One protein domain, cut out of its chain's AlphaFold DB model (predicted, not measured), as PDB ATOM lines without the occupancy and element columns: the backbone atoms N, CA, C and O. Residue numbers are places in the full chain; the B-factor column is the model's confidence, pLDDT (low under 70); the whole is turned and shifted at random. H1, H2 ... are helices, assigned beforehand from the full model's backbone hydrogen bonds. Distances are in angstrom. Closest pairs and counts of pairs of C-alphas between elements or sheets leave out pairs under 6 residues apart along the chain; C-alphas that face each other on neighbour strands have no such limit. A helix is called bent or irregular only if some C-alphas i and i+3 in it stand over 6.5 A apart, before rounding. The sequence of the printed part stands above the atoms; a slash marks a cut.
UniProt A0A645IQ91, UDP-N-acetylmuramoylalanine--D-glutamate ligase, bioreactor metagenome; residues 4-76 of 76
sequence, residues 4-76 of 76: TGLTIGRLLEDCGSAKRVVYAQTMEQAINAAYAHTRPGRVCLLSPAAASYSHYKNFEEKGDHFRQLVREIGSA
ATOM      1  N   THR A   4     -14.668 -33.700  33.292       86.12
ATOM      2  CA  THR A   4     -13.368 -34.386  33.356       86.12
ATOM      3  C   THR A   4     -12.559 -34.001  34.597       86.12
ATOM      4  O   THR A   4     -11.968 -34.870  35.233       86.12
ATOM      5  N   GLY A   5     -12.570 -32.722  34.987       87.31
ATOM      6  CA  GLY A   5     -11.876 -32.261  36.194       87.31
ATOM      7  C   GLY A   5     -12.462 -32.835  37.489       87.31
ATOM      8  O   GLY A   5     -11.706 -33.176  38.397       87.31
ATOM      9  N   LEU A   6     -13.786 -33.009  37.557       88.25
ATOM     10  CA  LEU A   6     -14.465 -33.635  38.698       88.25
ATOM     11  C   LEU A   6     -14.090 -35.113  38.803       88.25
ATOM     12  O   LEU A   6     -13.789 -35.593  39.891       88.25
ATOM     13  N   THR A   7     -14.058 -35.818  37.670       90.88
ATOM     14  CA  THR A   7     -13.651 -37.227  37.620       90.88
ATOM     15  C   THR A   7     -12.204 -37.408  38.067       90.88
ATOM     16  O   THR A   7     -11.933 -38.267  38.899       90.88
ATOM     17  N   ILE A   8     -11.274 -36.581  37.573       91.19
ATOM     18  CA  ILE A   8      -9.864 -36.636  37.995       91.19
ATOM     19  C   ILE A   8      -9.733 -36.351  39.497       91.19
ATOM     20  O   ILE A   8      -8.997 -37.058  40.181       91.19
ATOM     21  N   GLY A   9     -10.451 -35.347  40.013       92.50
ATOM     22  CA  GLY A   9     -10.461 -35.013  41.439       92.50
ATOM     23  C   GLY A   9     -10.907 -36.188  42.309       92.50
ATOM     24  O   GLY A   9     -10.161 -36.604  43.193       92.50
ATOM     25  N   ARG A  10     -12.054 -36.796  41.978       92.62
ATOM     26  CA  ARG A  10     -12.567 -37.988  42.675       92.62
ATOM     27  C   ARG A  10     -11.585 -39.151  42.632       92.62
ATOM     28  O   ARG A  10     -11.300 -39.739  43.661       92.62
ATOM     29  N   LEU A  11     -10.997 -39.438  41.467       94.31
ATOM     30  CA  LEU A  11     -10.016 -40.521  41.347       94.31
ATOM     31  C   LEU A  11      -8.774 -40.288  42.219       94.31
ATOM     32  O   LEU A  11      -8.221 -41.243  42.761       94.31
ATOM     33  N   LEU A  12      -8.323 -39.038  42.370       94.62
ATOM     34  CA  LEU A  12      -7.208 -38.702  43.263       94.62
ATOM     35  C   LEU A  12      -7.580 -38.913  44.735       94.62
ATOM     36  O   LEU A  12      -6.760 -39.420  45.499       94.62
ATOM     37  N   GLU A  13      -8.796 -38.542  45.121       93.31
ATOM     38  CA  GLU A  13      -9.320 -38.739  46.474       93.31
ATOM     39  C   GLU A  13      -9.490 -40.232  46.792       93.31
ATOM     40  O   GLU A  13      -8.968 -40.708  47.800       93.31
ATOM     41  N   ASP A  14     -10.115 -40.990  45.889       95.19
ATOM     42  CA  ASP A  14     -10.384 -42.424  46.039       95.19
ATOM     43  C   ASP A  14      -9.096 -43.257  46.136       95.19
ATOM     44  O   ASP A  14      -9.045 -44.249  46.862       95.19
ATOM     45  N   CYS A  15      -8.026 -42.852  45.439       95.56
ATOM     46  CA  CYS A  15      -6.724 -43.522  45.543       95.56
ATOM     47  C   CYS A  15      -5.877 -43.057  46.743       95.56
ATOM     48  O   CYS A  15      -4.716 -43.455  46.860       95.56
ATOM     49  N   GLY A  16      -6.429 -42.227  47.635       93.88
ATOM     50  CA  GLY A  16      -5.742 -41.763  48.841       93.88
ATOM     51  C   GLY A  16      -4.576 -40.813  48.560       93.88
ATOM     52  O   GLY A  16      -3.609 -40.763  49.323       93.88
ATOM     53  N   SER A  17      -4.622 -40.075  47.449       95.00
ATOM     54  CA  SER A  17      -3.562 -39.145  47.068       95.00
ATOM     55  C   SER A  17      -3.401 -38.025  48.096       95.00
ATOM     56  O   SER A  17      -4.352 -37.335  48.447       95.00
ATOM     57  N   ALA A  18      -2.163 -37.749  48.511       93.38
ATOM     58  CA  ALA A  18      -1.853 -36.606  49.377       93.38
ATOM     59  C   ALA A  18      -1.851 -35.254  48.628       93.38
ATOM     60  O   ALA A  18      -1.458 -34.222  49.181       93.38
ATOM     61  N   LYS A  19      -2.196 -35.245  47.333       92.56
ATOM     62  CA  LYS A  19      -2.244 -34.020  46.530       92.56
ATOM     63  C   LYS A  19      -3.484 -33.212  46.903       92.56
ATOM     64  O   LYS A  19      -4.571 -33.749  47.050       92.56
ATOM     65  N   ARG A  20      -3.317 -31.894  47.012       92.19
ATOM     66  CA  ARG A  20      -4.439 -30.984  47.243       92.19
ATOM     67  C   ARG A  20      -5.286 -30.883  45.978       92.19
ATOM     68  O   ARG A  20      -4.765 -30.492  44.935       92.19
ATOM     69  N   VAL A  21      -6.576 -31.161  46.110       93.94
ATOM     70  CA  VAL A  21      -7.589 -30.922  45.079       93.94
ATOM     71  C   VAL A  21      -8.410 -29.705  45.499       93.94
ATOM     72  O   VAL A  21      -8.819 -29.597  46.653       93.94
ATOM     73  N   VAL A  22      -8.607 -28.760  44.581       93.94
ATOM     74  CA  VAL A  22      -9.481 -27.598  44.789       93.94
ATOM     75  C   VAL A  22     -10.460 -27.548  43.630       93.94
ATOM     76  O   VAL A  22     -10.053 -27.450  42.473       93.94
ATOM     77  N   TYR A  23     -11.749 -27.629  43.944       93.00
ATOM     78  CA  TYR A  23     -12.812 -27.550  42.951       93.00
ATOM     79  C   TYR A  23     -13.185 -26.091  42.695       93.00
ATOM     80  O   TYR A  23     -13.415 -25.324  43.628       93.00
ATOM     81  N   ALA A  24     -13.270 -25.720  41.420       91.88
ATOM     82  CA  ALA A  24     -13.683 -24.399  40.968       91.88
ATOM     83  C   ALA A  24     -14.684 -24.543  39.819       91.88
ATOM     84  O   ALA A  24     -14.545 -25.423  38.967       91.88
ATOM     85  N   GLN A  25     -15.701 -23.683  39.795       88.25
ATOM     86  CA  GLN A  25     -16.751 -23.720  38.772       88.25
ATOM     87  C   GLN A  25     -16.455 -22.769  37.607       88.25
ATOM     88  O   GLN A  25     -16.873 -23.039  36.475       88.25
ATOM     89  N   THR A  26     -15.699 -21.699  37.870       89.38
ATOM     90  CA  THR A  26     -15.313 -20.676  36.887       89.38
ATOM     91  C   THR A  26     -13.790 -20.517  36.791       89.38
ATOM     92  O   THR A  26     -13.045 -20.993  37.654       89.38
ATOM     93  N   MET A  27     -13.316 -19.856  35.730       89.94
ATOM     94  CA  MET A  27     -11.882 -19.608  35.521       89.94
ATOM     95  C   MET A  27     -11.321 -18.668  36.595       89.94
ATOM     96  O   MET A  27     -10.245 -18.905  37.131       89.94
ATOM     97  N   GLU A  28     -12.084 -17.646  36.964       92.62
ATOM     98  CA  GLU A  28     -11.777 -16.660  37.998       92.62
ATOM     99  C   GLU A  28     -11.590 -17.336  39.357       92.62
ATOM    100  O   GLU A  28     -10.596 -17.100  40.042       92.62
ATOM    101  N   GLN A  29     -12.505 -18.237  39.734       93.38
ATOM    102  CA  GLN A  29     -12.373 -19.028  40.960       93.38
ATOM    103  C   GLN A  29     -11.110 -19.896  40.931       93.38
ATOM    104  O   GLN A  29     -10.382 -19.956  41.923       93.38
ATOM    105  N   ALA A  30     -10.828 -20.539  39.793       92.69
ATOM    106  CA  ALA A  30      -9.648 -21.383  39.634       92.69
ATOM    107  C   ALA A  30      -8.345 -20.578  39.750       92.69
ATOM    108  O   ALA A  30      -7.419 -21.015  40.434       92.69
ATOM    109  N   ILE A  31      -8.272 -19.395  39.134       93.56
ATOM    110  CA  ILE A  31      -7.081 -18.538  39.174       93.56
ATOM    111  C   ILE A  31      -6.892 -17.931  40.565       93.56
ATOM    112  O   ILE A  31      -5.772 -17.952  41.067       93.56
ATOM    113  N   ASN A  32      -7.959 -17.484  41.233       93.88
ATOM    114  CA  ASN A  32      -7.877 -16.999  42.615       93.88
ATOM    115  C   ASN A  32      -7.339 -18.078  43.567       93.88
ATOM    116  O   ASN A  32      -6.425 -17.824  44.354       93.88
ATOM    117  N   ALA A  33      -7.854 -19.307  43.461       94.19
ATOM    118  CA  ALA A  33      -7.355 -20.434  44.244       94.19
ATOM    119  C   ALA A  33      -5.892 -20.764  43.906       94.19
ATOM    120  O   ALA A  33      -5.079 -21.003  44.802       94.19
ATOM    121  N   ALA A  34      -5.535 -20.756  42.620       94.12
ATOM    122  CA  ALA A  34      -4.169 -21.008  42.183       94.12
ATOM    123  C   ALA A  34      -3.198 -19.940  42.704       94.12
ATOM    124  O   ALA A  34      -2.123 -20.298  43.187       94.12
ATOM    125  N   TYR A  35      -3.575 -18.660  42.673       93.06
ATOM    126  CA  TYR A  35      -2.768 -17.554  43.192       93.06
ATOM    127  C   TYR A  35      -2.530 -17.691  44.698       93.06
ATOM    128  O   TYR A  35      -1.385 -17.689  45.142       93.06
ATOM    129  N   ALA A  36      -3.585 -17.948  45.478       93.12
ATOM    130  CA  ALA A  36      -3.489 -18.131  46.928       93.12
ATOM    131  C   ALA A  36      -2.603 -19.324  47.350       93.12
ATOM    132  O   ALA A  36      -2.084 -19.362  48.468       93.12
ATOM    133  N   HIS A  37      -2.426 -20.320  46.476       92.75
ATOM    134  CA  HIS A  37      -1.655 -21.532  46.766       92.75
ATOM    135  C   HIS A  37      -0.294 -21.617  46.059       92.75
ATOM    136  O   HIS A  37       0.517 -22.481  46.419       92.75
ATOM    137  N   THR A  38      -0.013 -20.743  45.091       93.12
ATOM    138  CA  THR A  38       1.256 -20.731  44.353       93.12
ATOM    139  C   THR A  38       2.233 -19.781  45.029       93.12
ATOM    140  O   THR A  38       2.026 -18.576  45.091       93.12
ATOM    141  N   ARG A  39       3.334 -20.327  45.547       91.50
ATOM    142  CA  ARG A  39       4.376 -19.519  46.195       91.50
ATOM    143  C   ARG A  39       5.205 -18.747  45.159       91.50
ATOM    144  O   ARG A  39       5.393 -19.260  44.054       91.50
ATOM    145  N   PRO A  40       5.798 -17.598  45.534       91.19
ATOM    146  CA  PRO A  40       6.784 -16.918  44.700       91.19
ATOM    147  C   PRO A  40       7.883 -17.874  44.211       91.19
ATOM    148  O   PRO A  40       8.347 -18.739  44.958       91.19
ATOM    149  N   GLY A  41       8.275 -17.743  42.941       92.31
ATOM    150  CA  GLY A  41       9.271 -18.616  42.302       92.31
ATOM    151  C   GLY A  41       8.762 -20.006  41.893       92.31
ATOM    152  O   GLY A  41       9.560 -20.858  41.506       92.31
ATOM    153  N   ARG A  42       7.451 -20.272  41.974       94.00
ATOM    154  CA  ARG A  42       6.815 -21.491  41.442       94.00
ATOM    155  C   ARG A  42       5.993 -21.185  40.190       94.00
ATOM    156  O   ARG A  42       5.702 -20.034  39.887       94.00
ATOM    157  N   VAL A  43       5.628 -22.241  39.464       92.75
ATOM    158  CA  VAL A  43       4.840 -22.160  38.229       92.75
ATOM    159  C   VAL A  43       3.395 -22.567  38.505       92.75
ATOM    160  O   VAL A  43       3.154 -23.606  39.119       92.75
ATOM    161  N   CYS A  44       2.451 -21.778  37.994       91.44
ATOM    162  CA  CYS A  44       1.048 -22.154  37.852       91.44
ATOM    163  C   CYS A  44       0.779 -22.510  36.382       91.44
ATOM    164  O   CYS A  44       1.018 -21.694  35.494       91.44
ATOM    165  N   LEU A  45       0.296 -23.728  36.120       91.88
ATOM    166  CA  LEU A  45       0.065 -24.254  34.771       91.88
ATOM    167  C   LEU A  45      -1.428 -24.487  34.524       91.88
ATOM    168  O   LEU A  45      -2.067 -25.241  35.254       91.88
ATOM    169  N   LEU A  46      -1.957 -23.926  33.434       90.00
ATOM    170  CA  LEU A  46      -3.272 -24.289  32.909       90.00
ATOM    171  C   LEU A  46      -3.146 -25.497  31.964       90.00
ATOM    172  O   LEU A  46      -2.734 -25.346  30.817       90.00
ATOM    173  N   SER A  47      -3.531 -26.689  32.432       87.75
ATOM    174  CA  SER A  47      -3.572 -27.924  31.630       87.75
ATOM    175  C   SER A  47      -4.914 -28.650  31.822       87.75
ATOM    176  O   SER A  47      -5.038 -29.510  32.690       87.75
ATOM    177  N   PRO A  48      -5.963 -28.276  31.067       76.62
ATOM    178  CA  PRO A  48      -7.338 -28.680  31.365       76.62
ATOM    179  C   PRO A  48      -7.691 -30.122  30.970       76.62
ATOM    180  O   PRO A  48      -8.794 -30.551  31.286       76.62
ATOM    181  N   ALA A  49      -6.804 -30.843  30.264       78.94
ATOM    182  CA  ALA A  49      -6.983 -32.236  29.811       78.94
ATOM    183  C   ALA A  49      -8.337 -32.551  29.122       78.94
ATOM    184  O   ALA A  49      -8.720 -33.710  28.993       78.94
ATOM    185  N   ALA A  50      -9.064 -31.520  28.679       77.06
ATOM    186  CA  ALA A  50     -10.422 -31.596  28.163       77.06
ATOM    187  C   ALA A  50     -10.685 -30.469  27.153       77.06
ATOM    188  O   ALA A  50     -10.052 -29.404  27.187       77.06
ATOM    189  N   ALA A  51     -11.644 -30.712  26.259       70.19
ATOM    190  CA  ALA A  51     -12.025 -29.775  25.214       70.19
ATOM    191  C   ALA A  51     -12.723 -28.521  25.783       70.19
ATOM    192  O   ALA A  51     -13.462 -28.585  26.764       70.19
ATOM    193  N   SER A  52     -12.482 -27.367  25.157       63.22
ATOM    194  CA  SER A  52     -12.930 -26.043  25.633       63.22
ATOM    195  C   SER A  52     -14.375 -25.683  25.243       63.22
ATOM    196  O   SER A  52     -14.910 -24.702  25.756       63.22
ATOM    197  N   TYR A  53     -14.983 -26.453  24.333       59.34
ATOM    198  CA  TYR A  53     -16.129 -26.042  23.505       59.34
ATOM    199  C   TYR A  53     -17.462 -25.833  24.240       59.34
ATOM    200  O   TYR A  53     -18.413 -25.349  23.639       59.34
ATOM    201  N   SER A  54     -17.559 -26.187  25.523       68.19
ATOM    202  CA  SER A  54     -18.769 -25.967  26.328       68.19
ATOM    203  C   SER A  54     -18.834 -24.585  26.990       68.19
ATOM    204  O   SER A  54     -19.917 -24.152  27.364       68.19
ATOM    205  N   HIS A  55     -17.699 -23.890  27.135       72.06
ATOM    206  CA  HIS A  55     -17.628 -22.571  27.787       72.06
ATOM    207  C   HIS A  55     -16.898 -21.505  26.969       72.06
ATOM    208  O   HIS A  55     -17.010 -20.329  27.291       72.06
ATOM    209  N   TYR A  56     -16.156 -21.913  25.941       80.06
ATOM    210  CA  TYR A  56     -15.386 -21.026  25.078       80.06
ATOM    211  C   TYR A  56     -15.592 -21.431  23.624       80.06
ATOM    212  O   TYR A  56     -15.701 -22.620  23.313       80.06
ATOM    213  N   LYS A  57     -15.594 -20.447  22.727       80.62
ATOM    214  CA  LYS A  57     -15.692 -20.636  21.278       80.62
ATOM    215  C   LYS A  57     -14.536 -21.480  20.746       80.62
ATOM    216  O   LYS A  57     -14.728 -22.294  19.845       80.62
ATOM    217  N   ASN A  58     -13.334 -21.286  21.287       82.50
ATOM    218  CA  ASN A  58     -12.122 -21.995  20.881       82.50
ATOM    219  C   ASN A  58     -11.077 -22.045  22.015       82.50
ATOM    220  O   ASN A  58     -11.343 -21.663  23.159       82.50
ATOM    221  N   PHE A  59      -9.903 -22.620  21.737       82.19
ATOM    222  CA  PHE A  59      -8.840 -22.738  22.738       82.19
ATOM    223  C   PHE A  59      -8.098 -21.414  22.953       82.19
ATOM    224  O   PHE A  59      -7.592 -21.189  24.053       82.19
ATOM    225  N   GLU A  60      -8.056 -20.554  21.935       88.00
ATOM    226  CA  GLU A  60      -7.437 -19.233  21.971       88.00
ATOM    227  C   GLU A  60      -8.167 -18.316  22.949       88.00
ATOM    228  O   GLU A  60      -7.536 -17.808  23.869       88.00
ATOM    229  N   GLU A  61      -9.495 -18.210  22.843       89.69
ATOM    230  CA  GLU A  61     -10.331 -17.398  23.737       89.69
ATOM    231  C   GLU A  61     -10.170 -17.830  25.199       89.69
ATOM    232  O   GLU A  61     -10.003 -16.999  26.090       89.69
ATOM    233  N   LYS A  62     -10.125 -19.144  25.457       88.69
ATOM    234  CA  LYS A  62      -9.842 -19.675  26.799       88.69
ATOM    235  C   LYS A  62      -8.461 -19.246  27.301       88.69
ATOM    236  O   LYS A  62      -8.304 -18.922  28.479       88.69
ATOM    237  N   GLY A  63      -7.453 -19.301  26.431       90.25
ATOM    238  CA  GLY A  63      -6.086 -18.902  26.752       90.25
ATOM    239  C   GLY A  63      -5.966 -17.404  27.023       90.25
ATOM    240  O   GLY A  63      -5.282 -17.009  27.965       90.25
ATOM    241  N   ASP A  64      -6.661 -16.583  26.242       92.56
ATOM    242  CA  ASP A  64      -6.692 -15.133  26.412       92.56
ATOM    243  C   ASP A  64      -7.405 -14.738  27.703       92.56
ATOM    244  O   ASP A  64      -6.850 -13.956  28.475       92.56
ATOM    245  N   HIS A  65      -8.540 -15.373  28.015       92.12
ATOM    246  CA  HIS A  65      -9.234 -15.165  29.285       92.12
ATOM    247  C   HIS A  65      -8.346 -15.521  30.490       92.12
ATOM    248  O   HIS A  65      -8.228 -14.744  31.437       92.12
ATOM    249  N   PHE A  66      -7.642 -16.658  30.433       92.56
ATOM    250  CA  PHE A  66      -6.677 -17.036  31.471       92.56
ATOM    251  C   PHE A  66      -5.560 -15.994  31.632       92.56
ATOM    252  O   PHE A  66      -5.255 -15.586  32.751       92.56
ATOM    253  N   ARG A  67      -4.951 -15.536  30.527       93.12
ATOM    254  CA  ARG A  67      -3.877 -14.527  30.568       93.12
ATOM    255  C   ARG A  67      -4.357 -13.202  31.143       93.12
ATOM    256  O   ARG A  67      -3.606 -12.580  31.892       93.12
ATOM    257  N   GLN A  68      -5.560 -12.770  30.775       94.75
ATOM    258  CA  GLN A  68      -6.157 -11.544  31.288       94.75
ATOM    259  C   GLN A  68      -6.286 -11.613  32.813       94.75
ATOM    260  O   GLN A  68      -5.699 -10.790  33.509       94.75
ATOM    261  N   LEU A  69      -6.951 -12.646  33.329       94.00
ATOM    262  CA  LEU A  69      -7.184 -12.811  34.765       94.00
ATOM    263  C   LEU A  69      -5.883 -12.963  35.569       94.00
ATOM    264  O   LEU A  69      -5.746 -12.389  36.646       94.00
ATOM    265  N   VAL A  70      -4.893 -13.699  35.045       92.62
ATOM    266  CA  VAL A  70      -3.573 -13.815  35.693       92.62
ATOM    267  C   VAL A  70      -2.883 -12.455  35.796       92.62
ATOM    268  O   VAL A  70      -2.255 -12.173  36.815       92.62
ATOM    269  N   ARG A  71      -2.989 -11.605  34.765       92.50
ATOM    270  CA  ARG A  71      -2.435 -10.244  34.811       92.50
ATOM    271  C   ARG A  71      -3.174  -9.385  35.825       92.50
ATOM    272  O   ARG A  71      -2.514  -8.708  36.597       92.50
ATOM    273  N   GLU A  72      -4.500  -9.428  35.851       92.25
ATOM    274  CA  GLU A  72      -5.305  -8.647  36.799       92.25
ATOM    275  C   GLU A  72      -4.970  -8.997  38.256       92.25
ATOM    276  O   GLU A  72      -4.714  -8.101  39.055       92.25
ATOM    277  N   ILE A  73      -4.879 -10.289  38.585       86.81
ATOM    278  CA  ILE A  73      -4.596 -10.755  39.952       86.81
ATOM    279  C   ILE A  73      -3.119 -10.583  40.328       86.81
ATOM    280  O   ILE A  73      -2.816 -10.220  41.457       86.81
ATOM    281  N   GLY A  74      -2.187 -10.833  39.403       78.62
ATOM    282  CA  GLY A  74      -0.750 -10.696  39.669       78.62
ATOM    283  C   GLY A  74      -0.246  -9.250  39.715       78.62
ATOM    284  O   GLY A  74       0.898  -9.026  40.099       78.62
ATOM    285  N   SER A  75      -1.073  -8.286  39.297       72.12
ATOM    286  CA  SER A  75      -0.787  -6.848  39.405       72.12
ATOM    287  C   SER A  75      -1.302  -6.227  40.709       72.12
ATOM    288  O   SER A  75      -1.042  -5.046  40.942       72.12
ATOM    289  N   ALA A  76      -2.058  -6.989  41.509       54.53
ATOM    290  CA  ALA A  76      -2.620  -6.585  42.796       54.53
ATOM    291  C   ALA A  76      -1.716  -7.023  43.959       54.53
ATOM    292  O   ALA A  76      -1.576  -6.216  44.904       54.53
TER     293      ALA A  76
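Overview. This is residues 4 to 76 of the 76 residues of the protein "UDP-N-acetylmuramoylalanine--D-glutamate ligase" of bioreactor metagenome (UniProt A0A645IQ91). Two helices, H2 and H3, pack on each other at a slant, while the first helix, H1, is set off from both towards the other end of the longest axis, so that the model is a flat, loosely joined trio of helices and not a bundle. Two long stretches with no named element, residues 15 to 26 and residues 38 to 58, link the three helices. The printed part has 73 residues with three named helices, in the order H1, H2, H3, and no named strand; its class is all helix, and 38 of the residues are in the helices. It is only just compact, close to loose, with a radius of gyration of the C-alphas of 13.4 A, and its C-alphas span 36 by 32 by 17 A.

Along the chain. Find C-alpha 4 at (-13.368, -34.386, 33.356), where H1 begins; it takes in residues 4 to 14, from Thr 4 to Asp 14, and measures 15.3 A from first to last C-alpha. Go on past residues 15 to 26 to Met 27, whose C-alpha is at (-11.882, -19.608, 35.521). There H2 begins, residues 27 to 37, also 15.3 A from first to last C-alpha. After residues 38 to 58 look for Phe 59, where H3 begins. H3, residues 59 to 74, is the longest helix with 16 residues and 22.3 A, and it ends at C-alpha 74 at (-0.750, -10.696, 39.669).

Arrangement. Look first at H2 and H3, which touch, with 8 pairs of C-alphas within 8 A. Their closest C-alphas are those of Glu 28 and Leu 69, 6.8 A apart. Their lines stand at a steep tilt of 45 degrees, and they run the same way, with centres 11.8 A apart. Then turn back to H1: it touches no helix, and it is apart from both H2 and H3. In the backbone atoms of H1, H2 and H3 you will find every O i to N i+4 pair within hydrogen-bond range. No helix is bent or irregular.

Size, cuts and confidence. The two C-alphas farthest apart are those of Cys 15 and Ser 75, 37.7 A from each other, and the first and last printed C-alphas, of Thr 4 and Ala 76, are 31.3 A apart. The printed part has no cut and ends at residue 76, the chain's last residue. Both links are long: 12 residues from H1 to H2 and 21 from H2 to H3. Read the B-factor column for the pLDDT: its mean over the printed part is 88.1, and it is under 70 at residues 52 to 54 and at residue 76.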